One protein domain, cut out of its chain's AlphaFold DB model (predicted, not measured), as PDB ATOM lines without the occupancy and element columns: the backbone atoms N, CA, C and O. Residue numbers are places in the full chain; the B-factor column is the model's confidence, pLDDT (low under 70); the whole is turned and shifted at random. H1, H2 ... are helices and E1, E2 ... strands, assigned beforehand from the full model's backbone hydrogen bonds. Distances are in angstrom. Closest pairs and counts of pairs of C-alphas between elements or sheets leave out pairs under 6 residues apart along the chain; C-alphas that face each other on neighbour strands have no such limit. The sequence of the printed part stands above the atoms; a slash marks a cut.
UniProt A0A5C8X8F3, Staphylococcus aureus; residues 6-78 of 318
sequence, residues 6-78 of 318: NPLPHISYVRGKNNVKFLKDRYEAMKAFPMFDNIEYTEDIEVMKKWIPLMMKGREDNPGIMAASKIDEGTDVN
ATOM      1  N   ASN A   6      82.307  57.630  90.256       94.19
ATOM      2  CA  ASN A   6      82.030  56.291  89.752       94.19
ATOM      3  C   ASN A   6      82.704  55.258  90.666       94.19
ATOM      4  O   ASN A   6      83.914  55.354  90.855       94.19
ATOM      5  N   PRO A   7      81.967  54.297  91.253       94.44
ATOM      6  CA  PRO A   7      82.549  53.153  91.945       94.44
ATOM      7  C   PRO A   7      83.507  52.418  91.016       94.44
ATOM      8  O   PRO A   7      83.192  52.205  89.843       94.44
ATOM      9  N   LEU A   8      84.683  52.095  91.534       95.56
ATOM     10  CA  LEU A   8      85.745  51.450  90.786       95.56
ATOM     11  C   LEU A   8      86.694  50.772  91.779       95.56
ATOM     12  O   LEU A   8      87.260  51.486  92.611       95.56
ATOM     13  N   PRO A   9      86.930  49.454  91.678       97.06
ATOM     14  CA  PRO A   9      87.838  48.758  92.577       97.06
ATOM     15  C   PRO A   9      89.243  49.363  92.577       97.06
ATOM     16  O   PRO A   9      89.772  49.777  91.537       97.06
ATOM     17  N   HIS A  10      89.864  49.410  93.752       97.38
ATOM     18  CA  HIS A  10      91.261  49.812  93.919       97.38
ATOM     19  C   HIS A  10      92.093  48.583  94.256       97.38
ATOM     20  O   HIS A  10      91.791  47.842  95.189       97.38
ATOM     21  N   ILE A  11      93.161  48.380  93.494       98.06
ATOM     22  CA  ILE A  11      94.033  47.218  93.597       98.06
ATOM     23  C   ILE A  11      95.458  47.702  93.838       98.06
ATOM     24  O   ILE A  11      95.973  48.550  93.114       98.06
ATOM     25  N   SER A  12      96.119  47.163  94.859       96.88
ATOM     26  CA  SER A  12      97.573  47.274  94.999       96.88
ATOM     27  C   SER A  12      98.203  46.030  94.387       96.88
ATOM     28  O   SER A  12      97.783  44.926  94.713       96.88
ATOM     29  N   TYR A  13      99.201  46.196  93.526       95.94
ATOM     30  CA  TYR A  13      99.895  45.107  92.844       95.94
ATOM     31  C   TYR A  13     101.403  45.230  93.042       95.94
ATOM     32  O   TYR A  13     101.997  46.292  92.839       95.94
ATOM     33  N   VAL A  14     102.044  44.128  93.422       95.00
ATOM     34  CA  VAL A  14     103.480  44.098  93.698       95.00
ATOM     35  C   VAL A  14     104.143  42.852  93.134       95.00
ATOM     36  O   VAL A  14     103.532  41.795  93.026       95.00
ATOM     37  N   ARG A  15     105.439  42.967  92.829       92.19
ATOM     38  CA  ARG A  15     106.299  41.847  92.424       92.19
ATOM     39  C   ARG A  15     107.539  41.758  93.300       92.19
ATOM     40  O   ARG A  15     108.044  42.776  93.777       92.19
ATOM     41  N   GLY A  16     108.064  40.546  93.434       93.12
ATOM     42  CA  GLY A  16     109.256  40.220  94.203       93.12
ATOM     43  C   GLY A  16     108.967  39.986  95.685       93.12
ATOM     44  O   GLY A  16     108.084  40.600  96.281       93.12
ATOM     45  N   LYS A  17     109.765  39.104  96.293       94.44
ATOM     46  CA  LYS A  17     109.571  38.585  97.657       94.44
ATOM     47  C   LYS A  17     109.385  39.679  98.717       94.44
ATOM     48  O   LYS A  17     108.484  39.583  99.544       94.44
ATOM     49  N   ASN A  18     110.200  40.732  98.667       93.69
ATOM     50  CA  ASN A  18     110.146  41.810  99.658       93.69
ATOM     51  C   ASN A  18     108.855  42.631  99.550       93.69
ATOM     52  O   ASN A  18     108.251  42.955 100.568       93.69
ATOM     53  N   ASN A  19     108.406  42.932  98.328       94.44
ATOM     54  CA  ASN A  19     107.196  43.724  98.135       94.44
ATOM     55  C   ASN A  19     105.932  42.907  98.422       94.44
ATOM     56  O   ASN A  19     104.987  43.457  98.974       94.44
ATOM     57  N   VAL A  20     105.931  41.603  98.109       97.00
ATOM     58  CA  VAL A  20     104.853  40.682  98.510       97.00
ATOM     59  C   VAL A  20     104.714  40.658 100.029       97.00
ATOM     60  O   VAL A  20     103.621  40.880 100.543       97.00
ATOM     61  N   LYS A  21     105.830  40.499 100.757       97.12
ATOM     62  CA  LYS A  21     105.811  40.572 102.222       97.12
ATOM     63  C   LYS A  21     105.260  41.915 102.712       97.12
ATOM     64  O   LYS A  21     104.380  41.930 103.562       97.12
ATOM     65  N   PHE A  22     105.741  43.027 102.153       95.56
ATOM     66  CA  PHE A  22     105.262  44.364 102.506       95.56
ATOM     67  C   PHE A  22     103.749  44.517 102.296       95.56
ATOM     68  O   PHE A  22     103.056  45.031 103.170       95.56
ATOM     69  N   LEU A  23     103.226  44.066 101.151       97.12
ATOM     70  CA  LEU A  23     101.798  44.159 100.856       97.12
ATOM     71  C   LEU A  23     100.972  43.297 101.813       97.12
ATOM     72  O   LEU A  23      99.923  43.746 102.268       97.12
ATOM     73  N   LYS A  24     101.467  42.106 102.163       98.19
ATOM     74  CA  LYS A  24     100.832  41.222 103.144       98.19
ATOM     75  C   LYS A  24     100.790  41.845 104.536       98.19
ATOM     76  O   LYS A  24      99.727  41.882 105.145       98.19
ATOM     77  N   ASP A  25     101.909  42.389 105.013       97.81
ATOM     78  CA  ASP A  25     101.973  43.075 106.310       97.81
ATOM     79  C   ASP A  25     100.999  44.273 106.342       97.81
ATOM     80  O   ASP A  25     100.276  44.474 107.317       97.81
ATOM     81  N   ARG A  26     100.935  45.049 105.247       96.19
ATOM     82  CA  ARG A  26      99.989  46.164 105.093       96.19
ATOM     83  C   ARG A  26      98.535  45.688 105.113       96.19
ATOM     84  O   ARG A  26      97.721  46.305 105.791       96.19
ATOM     85  N   TYR A  27      98.210  44.619 104.390       97.44
ATOM     86  CA  TYR A  27      96.876  44.013 104.380       97.44
ATOM     87  C   TYR A  27      96.440  43.583 105.789       97.44
ATOM     88  O   TYR A  27      95.363  43.968 106.239       97.44
ATOM     89  N   GLU A  28      97.302  42.860 106.512       97.50
ATOM     90  CA  GLU A  28      97.030  42.400 107.880       97.50
ATOM     91  C   GLU A  28      96.793  43.562 108.851       97.50
ATOM     92  O   GLU A  28      95.912  43.481 109.706       97.50
ATOM     93  N   ALA A  29      97.536  44.662 108.700       96.12
ATOM     94  CA  ALA A  29      97.323  45.866 109.495       96.12
ATOM     95  C   ALA A  29      96.013  46.586 109.128       96.12
ATOM     96  O   ALA A  29      95.312  47.079 110.009       96.12
ATOM     97  N   MET A  30      95.679  46.665 107.837       95.75
ATOM     98  CA  MET A  30      94.517  47.413 107.353       95.75
ATOM     99  C   MET A  30      93.193  46.705 107.647       95.75
ATOM    100  O   MET A  30      92.260  47.375 108.079       95.75
ATOM    101  N   LYS A  31      93.110  45.378 107.488       95.69
ATOM    102  CA  LYS A  31      91.853  44.616 107.643       95.69
ATOM    103  C   LYS A  31      91.229  44.688 109.045       95.69
ATOM    104  O   LYS A  31      90.079  44.315 109.232       95.69
ATOM    105  N   ALA A  32      91.993  45.139 110.042       94.12
ATOM    106  CA  ALA A  32      91.502  45.354 111.402       94.12
ATOM    107  C   ALA A  32      90.635  46.622 111.540       94.12
ATOM    108  O   ALA A  32      89.953  46.789 112.551       94.12
ATOM    109  N   PHE A  33      90.673  47.531 110.561       95.88
ATOM    110  CA  PHE A  33      89.899  48.767 110.578       95.88
ATOM    111  C   PHE A  33      88.567  48.590 109.833       95.88
ATOM    112  O   PHE A  33      88.578  48.057 108.725       95.88
ATOM    113  N   PRO A  34      87.444  49.131 110.348       94.69
ATOM    114  CA  PRO A  34      86.127  48.983 109.716       94.69
ATOM    115  C   PRO A  34      86.034  49.462 108.262       94.69
ATOM    116  O   PRO A  34      85.186  49.001 107.521       94.69
ATOM    117  N   MET A  35      86.893  50.392 107.833       92.69
ATOM    118  CA  MET A  35      86.895  50.881 106.445       92.69
ATOM    119  C   MET A  35      87.579  49.927 105.446       92.69
ATOM    120  O   MET A  35      87.602  50.220 104.254       92.69
ATOM    121  N   PHE A  36      88.195  48.849 105.932       94.94
ATOM    122  CA  PHE A  36      88.909  47.845 105.141       94.94
ATOM    123  C   PHE A  36      88.518  46.424 105.570       94.94
ATOM    124  O   PHE A  36      89.280  45.489 105.346       94.94
ATOM    125  N   ASP A  37      87.374  46.240 106.226       90.19
ATOM    126  CA  ASP A  37      86.945  44.941 106.758       90.19
ATOM    127  C   ASP A  37      86.657  43.897 105.662       90.19
ATOM    128  O   ASP A  37      86.653  42.694 105.926       90.19
ATOM    129  N   ASN A  38      86.498  44.352 104.422       94.38
ATOM    130  CA  ASN A  38      86.291  43.543 103.231       94.38
ATOM    131  C   ASN A  38      87.454  43.608 102.221       94.38
ATOM    132  O   ASN A  38      87.306  43.151 101.087       94.38
ATOM    133  N   ILE A  39      88.603  44.181 102.603       97.56
ATOM    134  CA  ILE A  39      89.794  44.147 101.753       97.56
ATOM    135  C   ILE A  39      90.199  42.686 101.506       97.56
ATOM    136  O   ILE A  39      90.198  41.862 102.417       97.56
ATOM    137  N   GLU A  40      90.566  42.359 100.272       98.31
ATOM    138  CA  GLU A  40      91.006  41.026  99.863       98.31
ATOM    139  C   GLU A  40      92.518  41.024  99.601       98.31
ATOM    140  O   GLU A  40      93.074  42.022  99.137       98.31
ATOM    141  N   TYR A  41      93.194  39.896  99.840       98.50
ATOM    142  CA  TYR A  41      94.605  39.676  99.491       98.50
ATOM    143  C   TYR A  41      94.776  38.337  98.778       98.50
ATOM    144  O   TYR A  41      94.185  37.335  99.178       98.50
ATOM    145  N   THR A  42      95.620  38.305  97.750       98.38
ATOM    146  CA  THR A  42      95.921  37.087  97.002       98.38
ATOM    147  C   THR A  42      97.369  37.044  96.511       98.38
ATOM    148  O   THR A  42      97.948  38.054  96.108       98.38
ATOM    149  N   GLU A  43      97.928  35.837  96.504       97.69
ATOM    150  CA  GLU A  43      99.152  35.462  95.779       97.69
ATOM    151  C   GLU A  43      98.820  34.501  94.612       97.69
ATOM    152  O   GLU A  43      99.709  34.088  93.872       97.69
ATOM    153  N   ASP A  44      97.538  34.151  94.431       96.38
ATOM    154  CA  ASP A  44      97.056  33.225  93.404       96.38
ATOM    155  C   ASP A  44      96.912  33.930  92.045       96.38
ATOM    156  O   ASP A  44      96.153  34.895  91.878       96.38
ATOM    157  N   ILE A  45      97.638  33.405  91.058       94.75
ATOM    158  CA  ILE A  45      97.657  33.875  89.672       94.75
ATOM    159  C   ILE A  45      96.262  33.835  89.039       94.75
ATOM    160  O   ILE A  45      95.901  34.767  88.320       94.75
ATOM    161  N   GLU A  46      95.454  32.811  89.315       95.06
ATOM    162  CA  GLU A  46      94.110  32.678  88.745       95.06
ATOM    163  C   GLU A  46      93.138  33.712  89.321       95.06
ATOM    164  O   GLU A  46      92.238  34.184  88.623       95.06
ATOM    165  N   VAL A  47      93.344  34.135  90.571       97.38
ATOM    166  CA  VAL A  47      92.596  35.256  91.157       97.38
ATOM    167  C   VAL A  47      93.030  36.574  90.512       97.38
ATOM    168  O   VAL A  47      92.182  37.351  90.074       97.38
ATOM    169  N   MET A  48      94.338  36.809  90.358       96.62
ATOM    170  CA  MET A  48      94.837  38.019  89.691       96.62
ATOM    171  C   MET A  48      94.403  38.107  88.223       96.62
ATOM    172  O   MET A  48      94.085  39.198  87.759       96.62
ATOM    173  N   LYS A  49      94.305  36.987  87.493       95.31
ATOM    174  CA  LYS A  49      93.766  36.957  86.120       95.31
ATOM    175  C   LYS A  49      92.320  37.446  86.045       95.31
ATOM    176  O   LYS A  49      91.946  38.055  85.049       95.31
ATOM    177  N   LYS A  50      91.517  37.214  87.090       95.81
ATOM    178  CA  LYS A  50      90.141  37.728  87.180       95.81
ATOM    179  C   LYS A  50      90.114  39.218  87.514       95.81
ATOM    180  O   LYS A  50      89.290  39.941  86.970       95.81
ATOM    181  N   TRP A  51      90.994  39.675  88.405       96.88
ATOM    182  CA  TRP A  51      91.006  41.065  88.869       96.88
ATOM    183  C   TRP A  51      91.651  42.041  87.878       96.88
ATOM    184  O   TRP A  51      91.178  43.164  87.724       96.88
ATOM    185  N   ILE A  52      92.747  41.636  87.236       96.12
ATOM    186  CA  ILE A  52      93.596  42.486  86.389       96.12
ATOM    187  C   ILE A  52      94.044  41.732  85.121       96.12
ATOM    188  O   ILE A  52      95.244  41.552  84.891       96.12
ATOM    189  N   PRO A  53      93.103  41.283  84.267       95.12
ATOM    190  CA  PRO A  53      93.384  40.381  83.144       95.12
ATOM    191  C   PRO A  53      94.439  40.929  82.176       95.12
ATOM    192  O   PRO A  53      95.345  40.192  81.789       95.12
ATOM    193  N   LEU A  54      94.393  42.227  81.845       95.12
ATOM    194  CA  LEU A  54      95.410  42.858  80.995       95.12
ATOM    195  C   LEU A  54      96.819  42.717  81.568       95.12
ATOM    196  O   LEU A  54      97.771  42.481  80.833       95.12
ATOM    197  N   MET A  55      96.966  42.870  82.884       95.25
ATOM    198  CA  MET A  55      98.277  42.831  83.521       95.25
ATOM    199  C   MET A  55      98.829  41.413  83.642       95.25
ATOM    200  O   MET A  55     100.047  41.247  83.716       95.25
ATOM    201  N   MET A  56      97.950  40.409  83.666       94.75
ATOM    202  CA  MET A  56      98.320  39.000  83.809       94.75
ATOM    203  C   MET A  56      98.534  38.283  82.481       94.75
ATOM    204  O   MET A  56      99.297  37.320  82.445       94.75
ATOM    205  N   LYS A  57      97.899  38.748  81.404       92.38
ATOM    206  CA  LYS A  57      98.078  38.199  80.060       92.38
ATOM    207  C   LYS A  57      99.535  38.334  79.599       92.38
ATOM    208  O   LYS A  57     100.120  39.412  79.720       92.38
ATOM    209  N   GLY A  58     100.109  37.252  79.069       89.19
ATOM    210  CA  GLY A  58     101.518  37.196  78.657       89.19
ATOM    211  C   GLY A  58     102.485  36.892  79.811       89.19
ATOM    212  O   GLY A  58     103.673  37.213  79.731       89.19
ATOM    213  N   ARG A  59     101.986  36.328  80.920       90.25
ATOM    214  CA  ARG A  59     102.778  35.898  82.092       90.25
ATOM    215  C   ARG A  59     102.554  34.435  82.479       90.25
ATOM    216  O   ARG A  59     102.917  34.039  83.582       90.25
ATOM    217  N   GLU A  60     101.932  33.649  81.609       81.81
ATOM    218  CA  GLU A  60     101.444  32.299  81.897       81.81
ATOM    219  C   GLU A  60     102.585  31.327  82.232       81.81
ATOM    220  O   GLU A  60     102.486  30.589  83.208       81.81
ATOM    221  N   ASP A  61     103.690  31.388  81.487       78.44
ATOM    222  CA  ASP A  61     104.795  30.428  81.623       78.44
ATOM    223  C   ASP A  61     105.763  30.761  82.768       78.44
ATOM    224  O   ASP A  61     106.472  29.893  83.276       78.44
ATOM    225  N   ASN A  62     105.826  32.029  83.181       79.44
ATOM    226  CA  ASN A  62     106.708  32.476  84.257       79.44
ATOM    227  C   ASN A  62     106.162  33.747  84.926       79.44
ATOM    228  O   ASN A  62     106.655  34.852  84.668       79.44
ATOM    229  N   PRO A  63     105.151  33.618  85.800       79.19
ATOM    230  CA  PRO A  63     104.588  34.775  86.483       79.19
ATOM    231  C   PRO A  63     105.606  35.404  87.452       79.19
ATOM    232  O   PRO A  63     105.622  36.619  87.651       79.19
ATOM    233  N   GLY A  64     106.516  34.609  88.017       88.81
ATOM    234  CA  GLY A  64     107.383  35.048  89.108       88.81
ATOM    235  C   GLY A  64     106.603  35.293  90.408       88.81
ATOM    236  O   GLY A  64     105.431  34.951  90.533       88.81
ATOM    237  N   ILE A  65     107.271  35.876  91.410       94.44
ATOM    238  CA  ILE A  65     106.666  36.164  92.721       94.44
ATOM    239  C   ILE A  65     105.877  37.471  92.640       94.44
ATOM    240  O   ILE A  65     106.468  38.522  92.371       94.44
ATOM    241  N   MET A  66     104.578  37.432  92.925       95.62
ATOM    242  CA  MET A  66     103.714  38.609  92.928       95.62
ATOM    243  C   MET A  66     102.537  38.447  93.891       95.62
ATOM    244  O   MET A  66     102.220  37.336  94.303       95.62
ATOM    245  N   ALA A  67     101.911  39.563  94.243       97.75
ATOM    246  CA  ALA A  67     100.708  39.585  95.060       97.75
ATOM    247  C   ALA A  67      99.839  40.785  94.691       97.75
ATOM    248  O   ALA A  67     100.338  41.798  94.182       97.75
ATOM    249  N   ALA A  68      98.557  40.678  95.013       98.19
ATOM    250  CA  ALA A  68      97.612  41.771  94.904       98.19
ATOM    251  C   ALA A  68      96.736  41.876  96.154       98.19
ATOM    252  O   ALA A  68      96.422  40.875  96.795       98.19
ATOM    253  N   SER A  69      96.306  43.094  96.472       98.12
ATOM    254  CA  SER A  69      95.201  43.336  97.398       98.12
ATOM    255  C   SER A  69      94.139  44.183  96.717       98.12
ATOM    256  O   SER A  69      94.496  45.066  95.936       98.12
ATOM    257  N   LYS A  70      92.862  43.958  97.019       98.19
ATOM    258  CA  LYS A  70      91.727  44.601  96.346       98.19
ATOM    259  C   LYS A  70      90.700  45.103  97.358       98.19
ATOM    260  O   LYS A  70      90.463  44.447  98.362       98.19
ATOM    261  N   ILE A  71      90.101  46.254  97.068       97.00
ATOM    262  CA  ILE A  71      88.913  46.776  97.750       97.00
ATOM    263  C   ILE A  71      87.923  47.296  96.703       97.00
ATOM    264  O   ILE A  71      88.331  47.980  95.758       97.00
ATOM    265  N   ASP A  72      86.641  46.956  96.839       95.62
ATOM    266  CA  ASP A  72      85.610  47.263  95.835       95.62
ATOM    267  C   ASP A  72      84.967  48.644  96.032       95.62
ATOM    268  O   ASP A  72      84.478  49.252  95.081       95.62
ATOM    269  N   GLU A  73      85.058  49.200  97.239       93.56
ATOM    270  CA  GLU A  73      84.503  50.492  97.668       93.56
ATOM    271  C   GLU A  73      85.317  51.691  97.162       93.56
ATOM    272  O   GLU A  73      85.051  52.845  97.511       93.56
ATOM    273  N   GLY A  74      86.321  51.438  96.323       93.75
ATOM    274  CA  GLY A  74      87.069  52.476  95.640       93.75
ATOM    275  C   GLY A  74      86.187  53.305  94.704       93.75
ATOM    276  O   GLY A  74      85.098  52.915  94.277       93.75
ATOM    277  N   THR A  75      86.678  54.490  94.351       94.88
ATOM    278  CA  THR A  75      86.011  55.355  93.374       94.88
ATOM    279  C   THR A  75      86.996  55.979  92.395       94.88
ATOM    280  O   THR A  75      88.180  56.179  92.681       94.88
ATOM    281  N   ASP A  76      86.496  56.279  91.204       95.38
ATOM    282  CA  ASP A  76      87.035  57.287  90.312       95.38
ATOM    283  C   ASP A  76      86.300  58.612  90.511       95.38
ATOM    284  O   ASP A  76      85.071  58.638  90.621       95.38
ATOM    285  N   VAL A  77      87.064  59.707  90.521       94.38
ATOM    286  CA  VAL A  77      86.530  61.057  90.689       94.38
ATOM    287  C   VAL A  77      86.916  61.925  89.497       94.38
ATOM    288  O   VAL A  77      88.095  62.214  89.276       94.38
ATOM    289  N   ASN A  78      85.917  62.408  88.758       93.44
ATOM    290  CA  ASN A  78      86.124  63.411  87.718       93.44
ATOM    291  C   ASN A  78      86.155  64.812  88.347       93.44
ATOM    292  O   ASN A  78      85.137  65.500  88.458       93.44
TER     293      ASN A  78
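What this domain is: This is residues 6 to 78 of the 318 residues of a protein of Staphylococcus aureus (UniProt A0A5C8X8F3). What is the main picture? A small sheet of three strands, E1, E3 and E2, makes the core, with the long helix H1 packed along one face and the short helix H2 over the other, while H3 packs on H2 away from the sheet. Beyond one end of the sheet, residues 6 to 7 pair antiparallel with residues 75 to 76 of E4. What is it made of? The printed part has 73 residues, with three named helices and four named strands in the order E1, H1, E2, H2, H3, E3, E4; the class is mixed, helices and strands. The sheet's order is E1, E3, E2, all antiparallel. How large is it? It is compact, with a radius of gyration of the C-alphas of 12.9 A and spans of 38 by 29 by 19 A.

Where its parts are: Where do the first elements lie? E1 is residues 10 to 15, 17.1 A long, from C-alpha 10 at (91.261, 49.812, 93.919). H1 is residues 17 to 30, 20.0 A long, and E2 is residues 40 to 42. What follows? H2 is residues 45 to 51, 9.8 A long, and H3 is residues 53 to 56. E3 is residues 66 to 71, 17.6 A long, and E4 is residues 75 to 77, ending with C-alpha 77 at (86.530, 61.057, 90.689).

How they stand to each other: How do the strands pair? Inner strand E3 is antiparallel to E1 at 170 degrees, with N 12 and O 69 2.9 A apart, and to E2 at 167 degrees, with N 42 and O 68 2.9 A apart. E1, H1 and E2 form a split strand-helix-strand unit, two strands running the same way with E3 between them, and its crossover is right-handed. Where are the helices? H1 is on the sheet at a height of 8.6 A, along the strands at 15 degrees to E3 on the local plane; its closest C-alphas to E3 are those of Val 20 and Ala 67, 5.5 A. H2 is on the opposite face at a height of 9.2 A, at 32 degrees to E3 on the local plane, only just slantwise to the strands; its closest C-alphas to E3 are those of Met 48 and Ala 68, 7.0 A. H3 is not on the sheet but touches H2, the closest C-alphas being those of Lys 49 and Met 56, 5.5 A. What do the helix backbones show? Every O i to N i+4 pair is within hydrogen-bond range in H1 and H2, and H3 is too short for such a pair.

The domain as a whole: How far does it reach? The two C-alphas farthest apart, those of Pro 34 and Asp 61, are 38.5 A apart. Are there cuts or long links? The printed part has no cut, and no link is long. How confident is the model? The mean pLDDT of the printed part is 94.6, and no printed residue is under 70.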